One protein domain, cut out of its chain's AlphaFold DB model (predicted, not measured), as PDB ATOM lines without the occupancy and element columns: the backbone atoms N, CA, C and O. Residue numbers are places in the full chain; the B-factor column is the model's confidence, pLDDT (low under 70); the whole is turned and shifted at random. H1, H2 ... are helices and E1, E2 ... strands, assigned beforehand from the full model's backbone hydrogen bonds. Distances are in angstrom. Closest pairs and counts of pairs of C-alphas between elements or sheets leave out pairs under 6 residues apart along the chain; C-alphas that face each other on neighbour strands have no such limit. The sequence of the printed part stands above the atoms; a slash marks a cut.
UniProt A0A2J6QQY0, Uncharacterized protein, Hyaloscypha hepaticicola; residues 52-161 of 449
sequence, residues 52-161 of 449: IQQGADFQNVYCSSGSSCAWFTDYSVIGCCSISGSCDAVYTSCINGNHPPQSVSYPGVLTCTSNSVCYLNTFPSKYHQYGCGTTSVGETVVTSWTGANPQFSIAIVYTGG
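This is residues 52 to 161 of the 449 residues of an uncharacterized protein of Hyaloscypha hepaticicola (UniProt A0A2J6QQY0). With little regular structure, this is a core of two packed antiparallel hairpins, E1-E2 and E5-E6, with the short parallel pair E3-E4 beside E6 and long loops reaching outward. The printed part has 110 residues, with 37 in named elements, mostly strand: E1 to E6, then H1. It is compact, radius of gyration of the C-alphas 14.8 A, but elongated, 50 by 29 by 25 A.

E1, residues 67 to 72, begins at C-alpha (-65.544, -79.193, 149.065). E2 is residues 77 to 82, E3 93 to 95, E4 109 to 111. E5, 117 to 123, spans 19.2 A; E6, 127 to 133, 19.3 A. H1, 135 to 139, ends at (-55.044, -59.594, 148.022).

In hairpin E1 and E2, N 70 and O 79 are 2.9 A apart. The closest C-alphas of E2 and E6, Val 77 and His 128, are 4.9 A apart. Parallel E3 and E4 have N 95 and O 110 at 2.8 A. In hairpin E5 and E6, N 121 and O 129 are 2.9 A apart. H1, with its O i to N i+4 pair within hydrogen-bond range, is apart from E1.

The printed part has no cut. E3 to E4 is a long link. Mean pLDDT of the printed part is 70.2; 39 residues are under 70, among them residues 52 to 61 and 137 to 161.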
ATOM      1  N   ILE A  52     -72.287 -68.423 158.796       41.69
ATOM      2  CA  ILE A  52     -73.379 -68.081 159.708       41.69
ATOM      3  C   ILE A  52     -72.780 -67.328 160.889       41.69
ATOM      4  O   ILE A  52     -72.328 -67.933 161.860       41.69
ATOM      5  N   GLN A  53     -72.820 -66.003 160.820       43.34
ATOM      6  CA  GLN A  53     -73.042 -65.236 162.037       43.34
ATOM      7  C   GLN A  53     -74.553 -65.165 162.275       43.34
ATOM      8  O   GLN A  53     -75.341 -65.150 161.330       43.34
ATOM      9  N   GLN A  54     -74.983 -65.118 163.534       36.41
ATOM     10  CA  GLN A  54     -76.327 -64.630 163.837       36.41
ATOM     11  C   GLN A  54     -76.360 -63.130 163.496       36.41
ATOM     12  O   GLN A  54     -75.941 -62.312 164.307       36.41
ATOM     13  N   GLY A  55     -76.773 -62.774 162.277       46.09
ATOM     14  CA  GLY A  55     -76.763 -61.393 161.781       46.09
ATOM     15  C   GLY A  55     -76.707 -61.310 160.253       46.09
ATOM     16  O   GLY A  55     -76.601 -62.328 159.578       46.09
ATOM     17  N   ALA A  56     -76.799 -60.098 159.702       41.66
ATOM     18  CA  ALA A  56     -76.826 -59.832 158.256       41.66
ATOM     19  C   ALA A  56     -75.451 -59.949 157.553       41.66
ATOM     20  O   ALA A  56     -75.355 -59.690 156.355       41.66
ATOM     21  N   ASP A  57     -74.403 -60.358 158.273       47.50
ATOM     22  CA  ASP A  57     -73.016 -60.330 157.809       47.50
ATOM     23  C   ASP A  57     -72.540 -61.728 157.379       47.50
ATOM     24  O   ASP A  57     -71.966 -62.495 158.158       47.50
ATOM     25  N   PHE A  58     -72.779 -62.075 156.113       51.91
ATOM     26  CA  PHE A  58     -72.273 -63.311 155.512       51.91
ATOM     27  C   PHE A  58     -70.925 -63.059 154.831       51.91
ATOM     28  O   PHE A  58     -70.803 -62.192 153.968       51.91
ATOM     29  N   GLN A  59     -69.917 -63.860 155.177       56.16
ATOM     30  CA  GLN A  59     -68.598 -63.829 154.545       56.16
ATOM     31  C   GLN A  59     -68.334 -65.120 153.763       56.16
ATOM     32  O   GLN A  59     -68.642 -66.221 154.231       56.16
ATOM     33  N   ASN A  60     -67.770 -64.984 152.558       61.22
ATOM     34  CA  ASN A  60     -67.465 -66.120 151.694       61.22
ATOM     35  C   ASN A  60     -66.194 -66.828 152.166       61.22
ATOM     36  O   ASN A  60     -65.138 -66.218 152.320       61.22
ATOM     37  N   VAL A  61     -66.297 -68.142 152.338       69.81
ATOM     38  CA  VAL A  61     -65.161 -69.030 152.590       69.81
ATOM     39  C   VAL A  61     -64.737 -69.660 151.266       69.81
ATOM     40  O   VAL A  61     -65.574 -70.178 150.520       69.81
ATOM     41  N   TYR A  62     -63.436 -69.650 150.973       71.38
ATOM     42  CA  TYR A  62     -62.908 -70.222 149.736       71.38
ATOM     43  C   TYR A  62     -62.689 -71.719 149.906       71.38
ATOM     44  O   TYR A  62     -61.633 -72.157 150.349       71.38
ATOM     45  N   CYS A  63     -63.708 -72.499 149.558       79.81
ATOM     46  CA  CYS A  63     -63.622 -73.949 149.439       79.81
ATOM     47  C   CYS A  63     -63.613 -74.318 147.947       79.81
ATOM     48  O   CYS A  63     -64.419 -73.800 147.167       79.81
ATOM     49  N   SER A  64     -62.694 -75.198 147.530       74.38
ATOM     50  CA  SER A  64     -62.633 -75.678 146.143       74.38
ATOM     51  C   SER A  64     -63.958 -76.324 145.715       74.38
ATOM     52  O   SER A  64     -64.760 -76.771 146.539       74.38
ATOM     53  N   SER A  65     -64.227 -76.370 144.408       77.00
ATOM     54  CA  SER A  65     -65.389 -77.097 143.889       77.00
ATOM     55  C   SER A  65     -65.348 -78.554 144.341       77.00
ATOM     56  O   SER A  65     -64.347 -79.230 144.125       77.00
ATOM     57  N   GLY A  66     -66.436 -79.038 144.939       77.50
ATOM     58  CA  GLY A  66     -66.457 -80.383 145.513       77.50
ATOM     59  C   GLY A  66     -66.013 -80.449 146.977       77.50
ATOM     60  O   GLY A  66     -65.863 -81.554 147.498       77.50
ATOM     61  N   SER A  67     -65.835 -79.297 147.635       82.25
ATOM     62  CA  SER A  67     -65.544 -79.193 149.065       82.25
ATOM     63  C   SER A  67     -66.646 -78.439 149.822       82.25
ATOM     64  O   SER A  67     -67.225 -77.478 149.309       82.25
ATOM     65  N   SER A  68     -66.918 -78.866 151.051       82.81
ATOM     66  CA  SER A  68     -67.754 -78.186 152.043       82.81
ATOM     67  C   SER A  68     -66.868 -77.449 153.041       82.81
ATOM     68  O   SER A  68     -65.757 -77.886 153.333       82.81
ATOM     69  N   CYS A  69     -67.345 -76.335 153.579       84.62
ATOM     70  CA  CYS A  69     -66.578 -75.589 154.569       84.62
ATOM     71  C   CYS A  69     -66.888 -76.126 155.973       84.62
ATOM     72  O   CYS A  69     -68.053 -76.329 156.316       84.62
ATOM     73  N   ALA A  70     -65.851 -76.370 156.772       85.00
ATOM     74  CA  ALA A  70     -65.964 -76.892 158.130       85.00
ATOM     75  C   ALA A  70     -65.285 -75.971 159.134       85.00
ATOM     76  O   ALA A  70     -64.301 -75.297 158.837       85.00
ATOM     77  N   TRP A  71     -65.888 -75.906 160.313       84.38
ATOM     78  CA  TRP A  71     -65.602 -74.896 161.315       84.38
ATOM     79  C   TRP A  71     -65.110 -75.581 162.569       84.38
ATOM     80  O   TRP A  71     -65.759 -76.497 163.078       84.38
ATOM     81  N   PHE A  72     -63.970 -75.118 163.054       84.50
ATOM     82  CA  PHE A  72     -63.317 -75.651 164.233       84.50
ATOM     83  C   PHE A  72     -63.325 -74.546 165.272       84.50
ATOM     84  O   PHE A  72     -62.420 -73.715 165.325       84.50
ATOM     85  N   THR A  73     -64.397 -74.518 166.063       85.25
ATOM     86  CA  THR A  73     -64.637 -73.503 167.099       85.25
ATOM     87  C   THR A  73     -63.511 -73.465 168.123       85.25
ATOM     88  O   THR A  73     -63.098 -72.387 168.534       85.25
ATOM     89  N   ASP A  74     -62.957 -74.631 168.464       84.62
ATOM     90  CA  ASP A  74     -61.933 -74.775 169.507       84.62
ATOM     91  C   ASP A  74     -60.620 -74.072 169.141       84.62
ATOM     92  O   ASP A  74     -59.887 -73.621 170.017       84.62
ATOM     93  N   TYR A  75     -60.345 -73.939 167.841       82.88
ATOM     94  CA  TYR A  75     -59.130 -73.309 167.319       82.88
ATOM     95  C   TYR A  75     -59.413 -72.021 166.544       82.88
ATOM     96  O   TYR A  75     -58.480 -71.382 166.070       82.88
ATOM     97  N   SER A  76     -60.684 -71.631 166.406       90.25
ATOM     98  CA  SER A  76     -61.113 -70.525 165.541       90.25
ATOM     99  C   SER A  76     -60.566 -70.658 164.109       90.25
ATOM    100  O   SER A  76     -60.083 -69.699 163.516       90.25
ATOM    101  N   VAL A  77     -60.621 -71.868 163.539       88.25
ATOM    102  CA  VAL A  77     -60.142 -72.135 162.170       88.25
ATOM    103  C   VAL A  77     -61.288 -72.568 161.267       88.25
ATOM    104  O   VAL A  77     -62.151 -73.361 161.651       88.25
ATOM    105  N   ILE A  78     -61.276 -72.048 160.044       89.31
ATOM    106  CA  ILE A  78     -62.167 -72.450 158.961       89.31
ATOM    107  C   ILE A  78     -61.354 -73.286 157.970       89.31
ATOM    108  O   ILE A  78     -60.346 -72.831 157.430       89.31
ATOM    109  N   GLY A  79     -61.797 -74.517 157.730       87.06
ATOM    110  CA  GLY A  79     -61.182 -75.453 156.793       87.06
ATOM    111  C   GLY A  79     -62.117 -75.848 155.653       87.06
ATOM    112  O   GLY A  79     -63.323 -75.599 155.688       87.06
ATOM    113  N   CYS A  80     -61.546 -76.497 154.639       84.06
ATOM    114  CA  CYS A  80     -62.291 -77.091 153.532       84.06
ATOM    115  C   CYS A  80     -62.230 -78.613 153.664       84.06
ATOM    116  O   CYS A  80     -61.141 -79.172 153.743       84.06
ATOM    117  N   CYS A  81     -63.372 -79.286 153.634       84.00
ATOM    118  CA  CYS A  81     -63.459 -80.742 153.582       84.00
ATOM    119  C   CYS A  81     -63.948 -81.169 152.211       84.00
ATOM    120  O   CYS A  81     -64.871 -80.556 151.688       84.00
ATOM    121  N   SER A  82     -63.407 -82.240 151.638       79.88
ATOM    122  CA  SER A  82     -64.017 -82.812 150.437       79.88
ATOM    123  C   SER A  82     -65.418 -83.352 150.757       79.88
ATOM    124  O   SER A  82     -65.662 -83.869 151.844       79.88
ATOM    125  N   ILE A  83     -66.353 -83.252 149.806       74.25
ATOM    126  CA  ILE A  83     -67.736 -83.746 149.975       74.25
ATOM    127  C   ILE A  83     -67.773 -85.258 150.258       74.25
ATOM    128  O   ILE A  83     -68.686 -85.748 150.917       74.25
ATOM    129  N   SER A  84     -66.785 -86.003 149.756       75.12
ATOM    130  CA  SER A  84     -66.689 -87.459 149.881       75.12
ATOM    131  C   SER A  84     -65.699 -87.942 150.947       75.12
ATOM    132  O   SER A  84     -65.511 -89.152 151.073       75.12
ATOM    133  N   GLY A  85     -65.040 -87.042 151.686       69.81
ATOM    134  CA  GLY A  85     -63.939 -87.394 152.585       69.81
ATOM    135  C   GLY A  85     -64.117 -86.923 154.023       69.81
ATOM    136  O   GLY A  85     -65.038 -86.183 154.363       69.81
ATOM    137  N   SER A  86     -63.204 -87.381 154.882       68.25
ATOM    138  CA  SER A  86     -63.109 -86.902 156.258       68.25
ATOM    139  C   SER A  86     -62.605 -85.459 156.288       68.25
ATOM    140  O   SER A  86     -61.721 -85.083 155.515       68.25
ATOM    141  N   CYS A  87     -63.122 -84.663 157.224       71.38
ATOM    142  CA  CYS A  87     -62.655 -83.308 157.530       71.38
ATOM    143  C   CYS A  87     -61.281 -83.285 158.234       71.38
ATOM    144  O   CYS A  87     -61.011 -82.406 159.050       71.38
ATOM    145  N   ASP A  88     -60.408 -84.249 157.940       61.72
ATOM    146  CA  ASP A  88     -59.141 -84.450 158.653       61.72
ATOM    147  C   ASP A  88     -58.093 -83.382 158.316       61.72
ATOM    148  O   ASP A  88     -57.080 -83.259 159.000       61.72
ATOM    149  N   ALA A  89     -58.322 -82.597 157.263       64.06
ATOM    150  CA  ALA A  89     -57.388 -81.593 156.781       64.06
ATOM    151  C   ALA A  89     -57.900 -80.180 157.070       64.06
ATOM    152  O   ALA A  89     -58.222 -79.411 156.163       64.06
ATOM    153  N   VAL A  90     -57.971 -79.829 158.354       80.88
ATOM    154  CA  VAL A  90     -58.034 -78.419 158.740       80.88
ATOM    155  C   VAL A  90     -56.646 -77.919 159.016       80.88
ATOM    156  O   VAL A  90     -55.948 -78.366 159.922       80.88
ATOM    157  N   TYR A  91     -56.244 -77.015 158.138       83.06
ATOM    158  CA  TYR A  91     -54.921 -76.454 158.130       83.06
ATOM    159  C   TYR A  91     -54.883 -75.274 159.089       83.06
ATOM    160  O   TYR A  91     -55.615 -74.303 158.920       83.06
ATOM    161  N   THR A  92     -54.042 -75.388 160.108       83.44
ATOM    162  CA  THR A  92     -53.745 -74.336 161.087       83.44
ATOM    163  C   THR A  92     -52.514 -73.527 160.685       83.44
ATOM    164  O   THR A  92     -52.132 -72.595 161.383       83.44
ATOM    165  N   SER A  93     -51.851 -73.913 159.595       86.94
ATOM    166  CA  SER A  93     -50.759 -73.172 158.972       86.94
ATOM    167  C   SER A  93     -50.621 -73.556 157.500       86.94
ATOM    168  O   SER A  93     -51.159 -74.576 157.056       86.94
ATOM    169  N   CYS A  94     -49.883 -72.754 156.729       91.19
ATOM    170  CA  CYS A  94     -49.459 -73.128 155.387       91.19
ATOM    171  C   CYS A  94     -47.981 -72.809 155.124       91.19
ATOM    172  O   CYS A  94     -47.364 -72.015 155.833       91.19
ATOM    173  N   ILE A  95     -47.409 -73.478 154.122       90.56
ATOM    174  CA  ILE A  95     -46.030 -73.318 153.654       90.56
ATOM    175  C   ILE A  95     -46.083 -72.883 152.186       90.56
ATOM    176  O   ILE A  95     -46.777 -73.507 151.382       90.56
ATOM    177  N   ASN A  96     -45.343 -71.826 151.835       91.31
ATOM    178  CA  ASN A  96     -45.206 -71.348 150.453       91.31
ATOM    179  C   ASN A  96     -44.665 -72.452 149.534       91.31
ATOM    180  O   ASN A  96     -43.792 -73.213 149.936       91.31
ATOM    181  N   GLY A  97     -45.092 -72.493 148.274       89.12
ATOM    182  CA  GLY A  97     -44.588 -73.508 147.342       89.12
ATOM    183  C   GLY A  97     -43.123 -73.317 146.931       89.12
ATOM    184  O   GLY A  97     -42.483 -74.261 146.477       89.12
ATOM    185  N   ASN A  98     -42.557 -72.134 147.196       87.50
ATOM    186  CA  ASN A  98     -41.128 -71.853 147.036       87.50
ATOM    187  C   ASN A  98     -40.258 -72.452 148.158       87.50
ATOM    188  O   ASN A  98     -39.031 -72.394 148.067       87.50
ATOM    189  N   HIS A  99     -40.851 -72.997 149.228       85.69
ATOM    190  CA  HIS A  99     -40.065 -73.679 150.253       85.69
ATOM    191  C   HIS A  99     -39.462 -74.973 149.690       85.69
ATOM    192  O   HIS A  99     -40.119 -75.670 148.913       85.69
ATOM    193  N   PRO A 100     -38.242 -75.351 150.123       89.44
ATOM    194  CA  PRO A 100     -37.665 -76.639 149.774       89.44
ATOM    195  C   PRO A 100     -38.653 -77.785 150.049       89.44
ATOM    196  O   PRO A 100     -39.340 -77.748 151.081       89.44
ATOM    197  N   PRO A 101     -38.721 -78.803 149.166       86.12
ATOM    198  CA  PRO A 101     -39.611 -79.942 149.342       86.12
ATOM    199  C   PRO A 101     -39.456 -80.538 150.741       86.12
ATOM    200  O   PRO A 101     -38.359 -80.916 151.154       86.12
ATOM    201  N   GLN A 102     -40.562 -80.617 151.476       86.44
ATOM    202  CA  GLN A 102     -40.575 -81.261 152.782       86.44
ATOM    203  C   GLN A 102     -40.512 -82.775 152.571       86.44
ATOM    204  O   GLN A 102     -41.295 -83.335 151.805       86.44
ATOM    205  N   SER A 103     -39.597 -83.456 153.260       89.19
ATOM    206  CA  SER A 103     -39.497 -84.922 153.207       89.19
ATOM    207  C   SER A 103     -40.668 -85.627 153.903       89.19
ATOM    208  O   SER A 103     -40.847 -86.832 153.736       89.19
ATOM    209  N   VAL A 104     -41.463 -84.888 154.685       88.69
ATOM    210  CA  VAL A 104     -42.592 -85.393 155.470       88.69
ATOM    211  C   VAL A 104     -43.759 -84.411 155.371       88.69
ATOM    212  O   VAL A 104     -43.575 -83.202 155.500       88.69
ATOM    213  N   SER A 105     -44.971 -84.931 155.157       85.00
ATOM    214  CA  SER A 105     -46.207 -84.149 155.267       85.00
ATOM    215  C   SER A 105     -46.589 -84.009 156.742       85.00
ATOM    216  O   SER A 105     -46.713 -85.010 157.450       85.00
ATOM    217  N   TYR A 106     -46.752 -82.770 157.211       82.88
ATOM    218  CA  TYR A 106     -47.172 -82.486 158.581       82.88
ATOM    219  C   TYR A 106     -48.701 -82.351 158.647       82.88
ATOM    220  O   TYR A 106     -49.276 -81.584 157.870       82.88
ATOM    221  N   PRO A 107     -49.382 -83.055 159.570       82.88
ATOM    222  CA  PRO A 107     -50.817 -82.884 159.761       82.88
ATOM    223  C   PRO A 107     -51.120 -81.443 160.193       82.88
ATOM    224  O   PRO A 107     -50.400 -80.873 161.012       82.88
ATOM    225  N   GLY A 108     -52.174 -80.851 159.628       82.12
ATOM    226  CA  GLY A 108     -52.563 -79.466 159.911       82.12
ATOM    227  C   GLY A 108     -51.728 -78.395 159.199       82.12
ATOM    228  O   GLY A 108     -51.987 -77.211 159.399       82.12
ATOM    229  N   VAL A 109     -50.777 -78.775 158.336       88.19
ATOM    230  CA  VAL A 109     -49.972 -77.831 157.544       88.19
ATOM    231  C   VAL A 109     -50.294 -77.976 156.057       88.19
ATOM    232  O   VAL A 109     -50.108 -79.044 155.471       88.19
ATOM    233  N   LEU A 110     -50.781 -76.903 155.434       87.25
ATOM    234  CA  LEU A 110     -51.058 -76.859 153.998       87.25
ATOM    235  C   LEU A 110     -49.794 -76.467 153.235       87.25
ATOM    236  O   LEU A 110     -49.364 -75.318 153.276       87.25
ATOM    237  N   THR A 111     -49.203 -77.400 152.499       90.75
ATOM    238  CA  THR A 111     -48.082 -77.083 151.607       90.75
ATOM    239  C   THR A 111     -48.618 -76.636 150.253       90.75
ATOM    240  O   THR A 111     -49.231 -77.429 149.534       90.75
ATOM    241  N   CYS A 112     -48.387 -75.376 149.897       91.31
ATOM    242  CA  CYS A 112     -48.749 -74.859 148.586       91.31
ATOM    243  C   CYS A 112     -47.874 -75.486 147.500       91.31
ATOM    244  O   CYS A 112     -46.688 -75.730 147.698       91.31
ATOM    245  N   THR A 113     -48.461 -75.766 146.340       91.94
ATOM    246  CA  THR A 113     -47.729 -76.312 145.194       91.94
ATOM    247  C   THR A 113     -47.196 -75.192 144.305       91.94
ATOM    248  O   THR A 113     -47.863 -74.171 144.135       91.94
ATOM    249  N   SER A 114     -46.054 -75.420 143.653       90.38
ATOM    250  CA  SER A 114     -45.513 -74.528 142.614       90.38
ATOM    251  C   SER A 114     -45.215 -73.114 143.140       90.38
ATOM    252  O   SER A 114     -44.784 -72.953 144.272       90.38
ATOM    253  N   ASN A 115     -45.463 -72.073 142.342       88.75
ATOM    254  CA  ASN A 115     -45.236 -70.675 142.723       88.75
ATOM    255  C   ASN A 115     -46.408 -70.080 143.535       88.75
ATOM    256  O   ASN A 115     -46.588 -68.862 143.558       88.75
ATOM    257  N   SER A 116     -47.262 -70.918 144.136       89.94
ATOM    258  CA  SER A 116     -48.354 -70.441 144.983       89.94
ATOM    259  C   SER A 116     -47.839 -70.013 146.353       89.94
ATOM    260  O   SER A 116     -47.000 -70.670 146.974       89.94
ATOM    261  N   VAL A 117     -48.392 -68.909 146.832       90.06
ATOM    262  CA  VAL A 117     -48.104 -68.300 148.122       90.06
ATOM    263  C   VAL A 117     -49.183 -68.716 149.119       90.06
ATOM    264  O   VAL A 117     -50.369 -68.799 148.787       90.06
ATOM    265  N   CYS A 118     -48.734 -69.008 150.332       90.56
ATOM    266  CA  CYS A 118     -49.541 -69.242 151.514       90.56
ATOM    267  C   CYS A 118     -50.090 -67.902 152.016       90.56
ATOM    268  O   CYS A 118     -49.325 -66.977 152.294       90.56
ATOM    269  N   TYR A 119     -51.410 -67.799 152.136       87.50
ATOM    270  CA  TYR A 119     -52.076 -66.612 152.667       87.50
ATOM    271  C   TYR A 119     -52.992 -66.971 153.838       87.50
ATOM    272  O   TYR A 119     -53.463 -68.107 153.966       87.50
ATOM    273  N   LEU A 120     -53.242 -65.973 154.686       87.56
ATOM    274  CA  LEU A 120     -54.104 -66.073 155.857       87.56
ATOM    275  C   LEU A 120     -55.278 -65.101 155.726       87.56
ATOM    276  O   LEU A 120     -55.119 -63.884 155.830       87.56
ATOM    277  N   ASN A 121     -56.474 -65.656 155.566       83.50
ATOM    278  CA  ASN A 121     -57.711 -64.894 155.640       83.50
ATOM    279  C   ASN A 121     -58.152 -64.798 157.098       83.50
ATOM    280  O   ASN A 121     -58.226 -65.816 157.787       83.50
ATOM    281  N   THR A 122     -58.473 -63.591 157.553       84.06
ATOM    282  CA  THR A 122     -59.047 -63.360 158.882       84.06
ATOM    283  C   THR A 122     -60.500 -62.936 158.740       84.06
ATOM    284  O   THR A 122     -60.810 -61.997 158.009       84.06
ATOM    285  N   PHE A 123     -61.377 -63.630 159.449       83.50
ATOM    286  CA  PHE A 123     -62.817 -63.421 159.472       83.50
ATOM    287  C   PHE A 123     -63.217 -62.743 160.793       83.50
ATOM    288  O   PHE A 123     -62.467 -62.798 161.780       83.50
ATOM    289  N   PRO A 124     -64.413 -62.130 160.868       80.62
ATOM    290  CA  PRO A 124     -64.979 -61.664 162.124       80.62
ATOM    291  C   PRO A 124     -64.960 -62.752 163.201       80.62
ATOM    292  O   PRO A 124     -65.020 -63.948 162.924       80.62
ATOM    293  N   SER A 125     -64.932 -62.337 164.466       83.75
ATOM    294  CA  SER A 125     -64.878 -63.259 165.615       83.75
ATOM    295  C   SER A 125     -63.571 -64.061 165.727       83.75
ATOM    296  O   SER A 125     -63.558 -65.099 166.378       83.75
ATOM    297  N   LYS A 126     -62.471 -63.557 165.141       86.62
ATOM    298  CA  LYS A 126     -61.115 -64.144 165.212       86.62
ATOM    299  C   LYS A 126     -60.978 -65.506 164.523       86.62
ATOM    300  O   LYS A 126     -60.098 -66.283 164.877       86.62
ATOM    301  N   TYR A 127     -61.842 -65.802 163.555       87.62
ATOM    302  CA  TYR A 127     -61.676 -67.003 162.745       87.62
ATOM    303  C   TYR A 127     -60.621 -66.782 161.667       87.62
ATOM    304  O   TYR A 127     -60.519 -65.692 161.106       87.62
ATOM    305  N   HIS A 128     -59.869 -67.826 161.341       89.69
ATOM    306  CA  HIS A 128     -58.821 -67.764 160.333       89.69
ATOM    307  C   HIS A 128     -58.928 -68.918 159.328       89.69
ATOM    308  O   HIS A 128     -59.292 -70.035 159.693       89.69
ATOM    309  N   GLN A 129     -58.601 -68.662 158.062       89.75
ATOM    310  CA  GLN A 129     -58.480 -69.685 157.018       89.75
ATOM    311  C   GLN A 129     -57.121 -69.555 156.337       89.75
ATOM    312  O   GLN A 129     -56.770 -68.481 155.850       89.75
ATOM    313  N   TYR A 130     -56.401 -70.668 156.245       89.44
ATOM    314  CA  TYR A 130     -55.186 -70.774 155.444       89.44
ATOM    315  C   TYR A 130     -55.526 -71.247 154.029       89.44
ATOM    316  O   TYR A 130     -56.353 -72.148 153.851       89.44
ATOM    317  N   GLY A 131     -54.889 -70.648 153.025       88.75
ATOM    318  CA  GLY A 131     -55.093 -70.992 151.620       88.75
ATOM    319  C   GLY A 131     -53.826 -70.860 150.782       88.75
ATOM    320  O   GLY A 131     -52.832 -70.279 151.213       88.75
ATOM    321  N   CYS A 132     -53.876 -71.424 149.574       89.69
ATOM    322  CA  CYS A 132     -52.810 -71.352 148.580       89.69
ATOM    323  C   CYS A 132     -53.327 -70.682 147.313       89.69
ATOM    324  O   CYS A 132     -54.357 -71.087 146.773       89.69
ATOM    325  N   GLY A 133     -52.607 -69.678 146.822       87.62
ATOM    326  CA  GLY A 133     -53.007 -68.931 145.632       87.62
ATOM    327  C   GLY A 133     -51.852 -68.136 145.044       87.62
ATOM    328  O   GLY A 133     -50.722 -68.216 145.514       87.62
ATOM    329  N   THR A 134     -52.108 -67.380 143.984       85.81
ATOM    330  CA  THR A 134     -51.164 -66.348 143.540       85.81
ATOM    331  C   THR A 134     -51.168 -65.193 144.541       85.81
ATOM    332  O   THR A 134     -52.131 -65.026 145.291       85.81
ATOM    333  N   THR A 135     -50.124 -64.363 144.539       74.62
ATOM    334  CA  THR A 135     -50.075 -63.139 145.362       74.62
ATOM    335  C   THR A 135     -51.326 -62.276 145.180       74.62
ATOM    336  O   THR A 135     -51.878 -61.783 146.155       74.62
ATOM    337  N   SER A 136     -51.861 -62.216 143.956       70.31
ATOM    338  CA  SER A 136     -53.113 -61.521 143.655       70.31
ATOM    339  C   SER A 136     -54.337 -62.086 144.386       70.31
ATOM    340  O   SER A 136     -55.206 -61.307 144.759       70.31
ATOM    341  N   VAL A 137     -54.417 -63.402 144.626       66.00
ATOM    342  CA  VAL A 137     -55.550 -64.057 145.318       66.00
ATOM    343  C   VAL A 137     -55.513 -63.801 146.823       66.00
ATOM    344  O   VAL A 137     -56.568 -63.646 147.428       66.00
ATOM    345  N   GLY A 138     -54.316 -63.694 147.412       56.00
ATOM    346  CA  GLY A 138     -54.160 -63.264 148.807       56.00
ATOM    347  C   GLY A 138     -54.616 -61.816 149.035       56.00
ATOM    348  O   GLY A 138     -55.051 -61.471 150.127       56.00
ATOM    349  N   GLU A 139     -54.575 -60.984 147.991       46.78
ATOM    350  CA  GLU A 139     -55.044 -59.594 148.022       46.78
ATOM    351  C   GLU A 139     -56.521 -59.438 147.619       46.78
ATOM    352  O   GLU A 139     -57.172 -58.478 148.039       46.78
ATOM    353  N   THR A 140     -57.088 -60.362 146.827       43.03
ATOM    354  CA  THR A 140     -58.483 -60.248 146.371       43.03
ATOM    355  C   THR A 140     -59.463 -60.753 147.425       43.03
ATOM    356  O   THR A 140     -59.916 -61.898 147.415       43.03
ATOM    357  N   VAL A 141     -59.868 -59.840 148.301       41.44
ATOM    358  CA  VAL A 141     -61.101 -59.964 149.077       41.44
ATOM    359  C   VAL A 141     -62.275 -59.991 148.097       41.44
ATOM    360  O   VAL A 141     -62.566 -58.986 147.447       41.44
ATOM    361  N   VAL A 142     -62.988 -61.115 147.982       37.56
ATOM    362  CA  VAL A 142     -64.317 -61.098 147.353       37.56
ATOM    363  C   VAL A 142     -65.245 -60.339 148.298       37.56
ATOM    364  O   VAL A 142     -65.780 -60.890 149.256       37.56
ATOM    365  N   THR A 143     -65.404 -59.046 148.030       31.81
ATOM    366  CA  THR A 143     -66.321 -58.145 148.740       31.81
ATOM    367  C   THR A 143     -67.750 -58.226 148.214       31.81
ATOM    368  O   THR A 143     -68.633 -57.583 148.766       31.81
ATOM    369  N   SER A 144     -68.025 -58.995 147.157       34.28
ATOM    370  CA  SER A 144     -69.383 -59.083 146.622       34.28
ATOM    371  C   SER A 144     -69.662 -60.391 145.888       34.28
ATOM    372  O   SER A 144     -68.872 -60.872 145.078       34.28
ATOM    373  N   TRP A 145     -70.833 -60.956 146.183       34.62
ATOM    374  CA  TRP A 145     -71.490 -61.979 145.382       34.62
ATOM    375  C   TRP A 145     -72.643 -61.314 144.626       34.62
ATOM    376  O   TRP A 145     -73.618 -60.863 145.229       34.62
ATOM    377  N   THR A 146     -72.553 -61.244 143.301       32.94
ATOM    378  CA  THR A 146     -73.663 -60.820 142.441       32.94
ATOM    379  C   THR A 146     -74.691 -61.947 142.366       32.94
ATOM    380  O   THR A 146     -74.623 -62.826 141.512       32.94
ATOM    381  N   GLY A 147     -75.650 -61.945 143.296       39.22
ATOM    382  CA  GLY A 147     -76.762 -62.899 143.246       39.22
ATOM    383  C   GLY A 147     -77.699 -62.959 144.450       39.22
ATOM    384  O   GLY A 147     -78.713 -63.644 144.356       39.22
ATOM    385  N   ALA A 148     -77.428 -62.267 145.562       43.91
ATOM    386  CA  ALA A 148     -78.325 -62.295 146.718       43.91
ATOM    387  C   ALA A 148     -78.437 -60.919 147.394       43.91
ATOM    388  O   ALA A 148     -77.544 -60.502 148.114       43.91
ATOM    389  N   ASN A 149     -79.586 -60.278 147.160       39.16
ATOM    390  CA  ASN A 149     -80.206 -59.180 147.911       39.16
ATOM    391  C   ASN A 149     -79.439 -57.828 148.025       39.16
ATOM    392  O   ASN A 149     -78.403 -57.751 148.676       39.16
ATOM    393  N   PRO A 150     -79.983 -56.711 147.498       40.94
ATOM    394  CA  PRO A 150     -79.355 -55.380 147.554       40.94
ATOM    395  C   PRO A 150     -79.381 -54.691 148.938       40.94
ATOM    396  O   PRO A 150     -79.095 -53.501 149.023       40.94
ATOM    397  N   GLN A 151     -79.726 -55.397 150.021       36.62
ATOM    398  CA  GLN A 151     -79.784 -54.835 151.382       36.62
ATOM    399  C   GLN A 151     -78.548 -55.127 152.249       36.62
ATOM    400  O   GLN A 151     -78.517 -54.735 153.413       36.62
ATOM    401  N   PHE A 152     -77.523 -55.790 151.713       36.72
ATOM    402  CA  PHE A 152     -76.331 -56.141 152.485       36.72
ATOM    403  C   PHE A 152     -75.232 -55.081 152.336       36.72
ATOM    404  O   PHE A 152     -74.616 -54.929 151.283       36.72
ATOM    405  N   SER A 153     -75.005 -54.338 153.418       28.16
ATOM    406  CA  SER A 153     -73.852 -53.457 153.611       28.16
ATOM    407  C   SER A 153     -72.649 -54.301 154.044       28.16
ATOM    408  O   SER A 153     -72.728 -55.032 155.021       28.16
ATOM    409  N   ILE A 154     -71.548 -54.206 153.303       29.33
ATOM    410  CA  ILE A 154     -70.375 -55.089 153.385       29.33
ATOM    411  C   ILE A 154     -69.462 -54.716 154.565       29.33
ATOM    412  O   ILE A 154     -69.034 -53.568 154.681       29.33
ATOM    413  N   ALA A 155     -69.091 -55.706 155.382       29.16
ATOM    414  CA  ALA A 155     -68.029 -55.591 156.382       29.16
ATOM    415  C   ALA A 155     -66.649 -55.935 155.788       29.16
ATOM    416  O   ALA A 155     -66.480 -56.899 155.039       29.16
ATOM    417  N   ILE A 156     -65.661 -55.111 156.143       27.19
ATOM    418  CA  ILE A 156     -64.284 -55.111 155.639       27.19
ATOM    419  C   ILE A 156     -63.532 -56.359 156.123       27.19
ATOM    420  O   ILE A 156     -63.494 -56.652 157.317       27.19
ATOM    421  N   VAL A 157     -62.897 -57.067 155.187       33.44
ATOM    422  CA  VAL A 157     -61.983 -58.183 155.468       33.44
ATOM    423  C   VAL A 157     -60.563 -57.646 155.409       33.44
ATOM    424  O   VAL A 157     -60.163 -57.080 154.395       33.44
ATOM    425  N   TYR A 158     -59.800 -57.831 156.480       28.14
ATOM    426  CA  TYR A 158     -58.362 -57.593 156.460       28.14
ATOM    427  C   TYR A 158     -57.688 -58.883 155.993       28.14
ATOM    428  O   TYR A 158     -57.617 -59.862 156.741       28.14
ATOM    429  N   THR A 159     -57.232 -58.914 154.743       33.28
ATOM    430  CA  THR A 159     -56.343 -59.975 154.271       33.28
ATOM    431  C   THR A 159     -54.982 -59.779 154.918       33.28
ATOM    432  O   THR A 159     -54.377 -58.708 154.838       33.28
ATOM    433  N   GLY A 160     -54.526 -60.802 155.644       30.88
ATOM    434  CA  GLY A 160     -53.161 -60.837 156.143       30.88
ATOM    435  C   GLY A 160     -52.226 -60.832 154.942       30.88
ATOM    436  O   GLY A 160     -52.450 -61.578 153.990       30.88
ATOM    437  N   GLY A 161     -51.218 -59.961 154.976       31.33
ATOM    438  CA  GLY A 161     -50.211 -59.865 153.928       31.33
ATOM    439  C   GLY A 161     -49.567 -61.215 153.612       31.33
ATOM    440  O   GLY A 161     -49.699 -62.187 154.359       31.33
TER     441      GLY A 161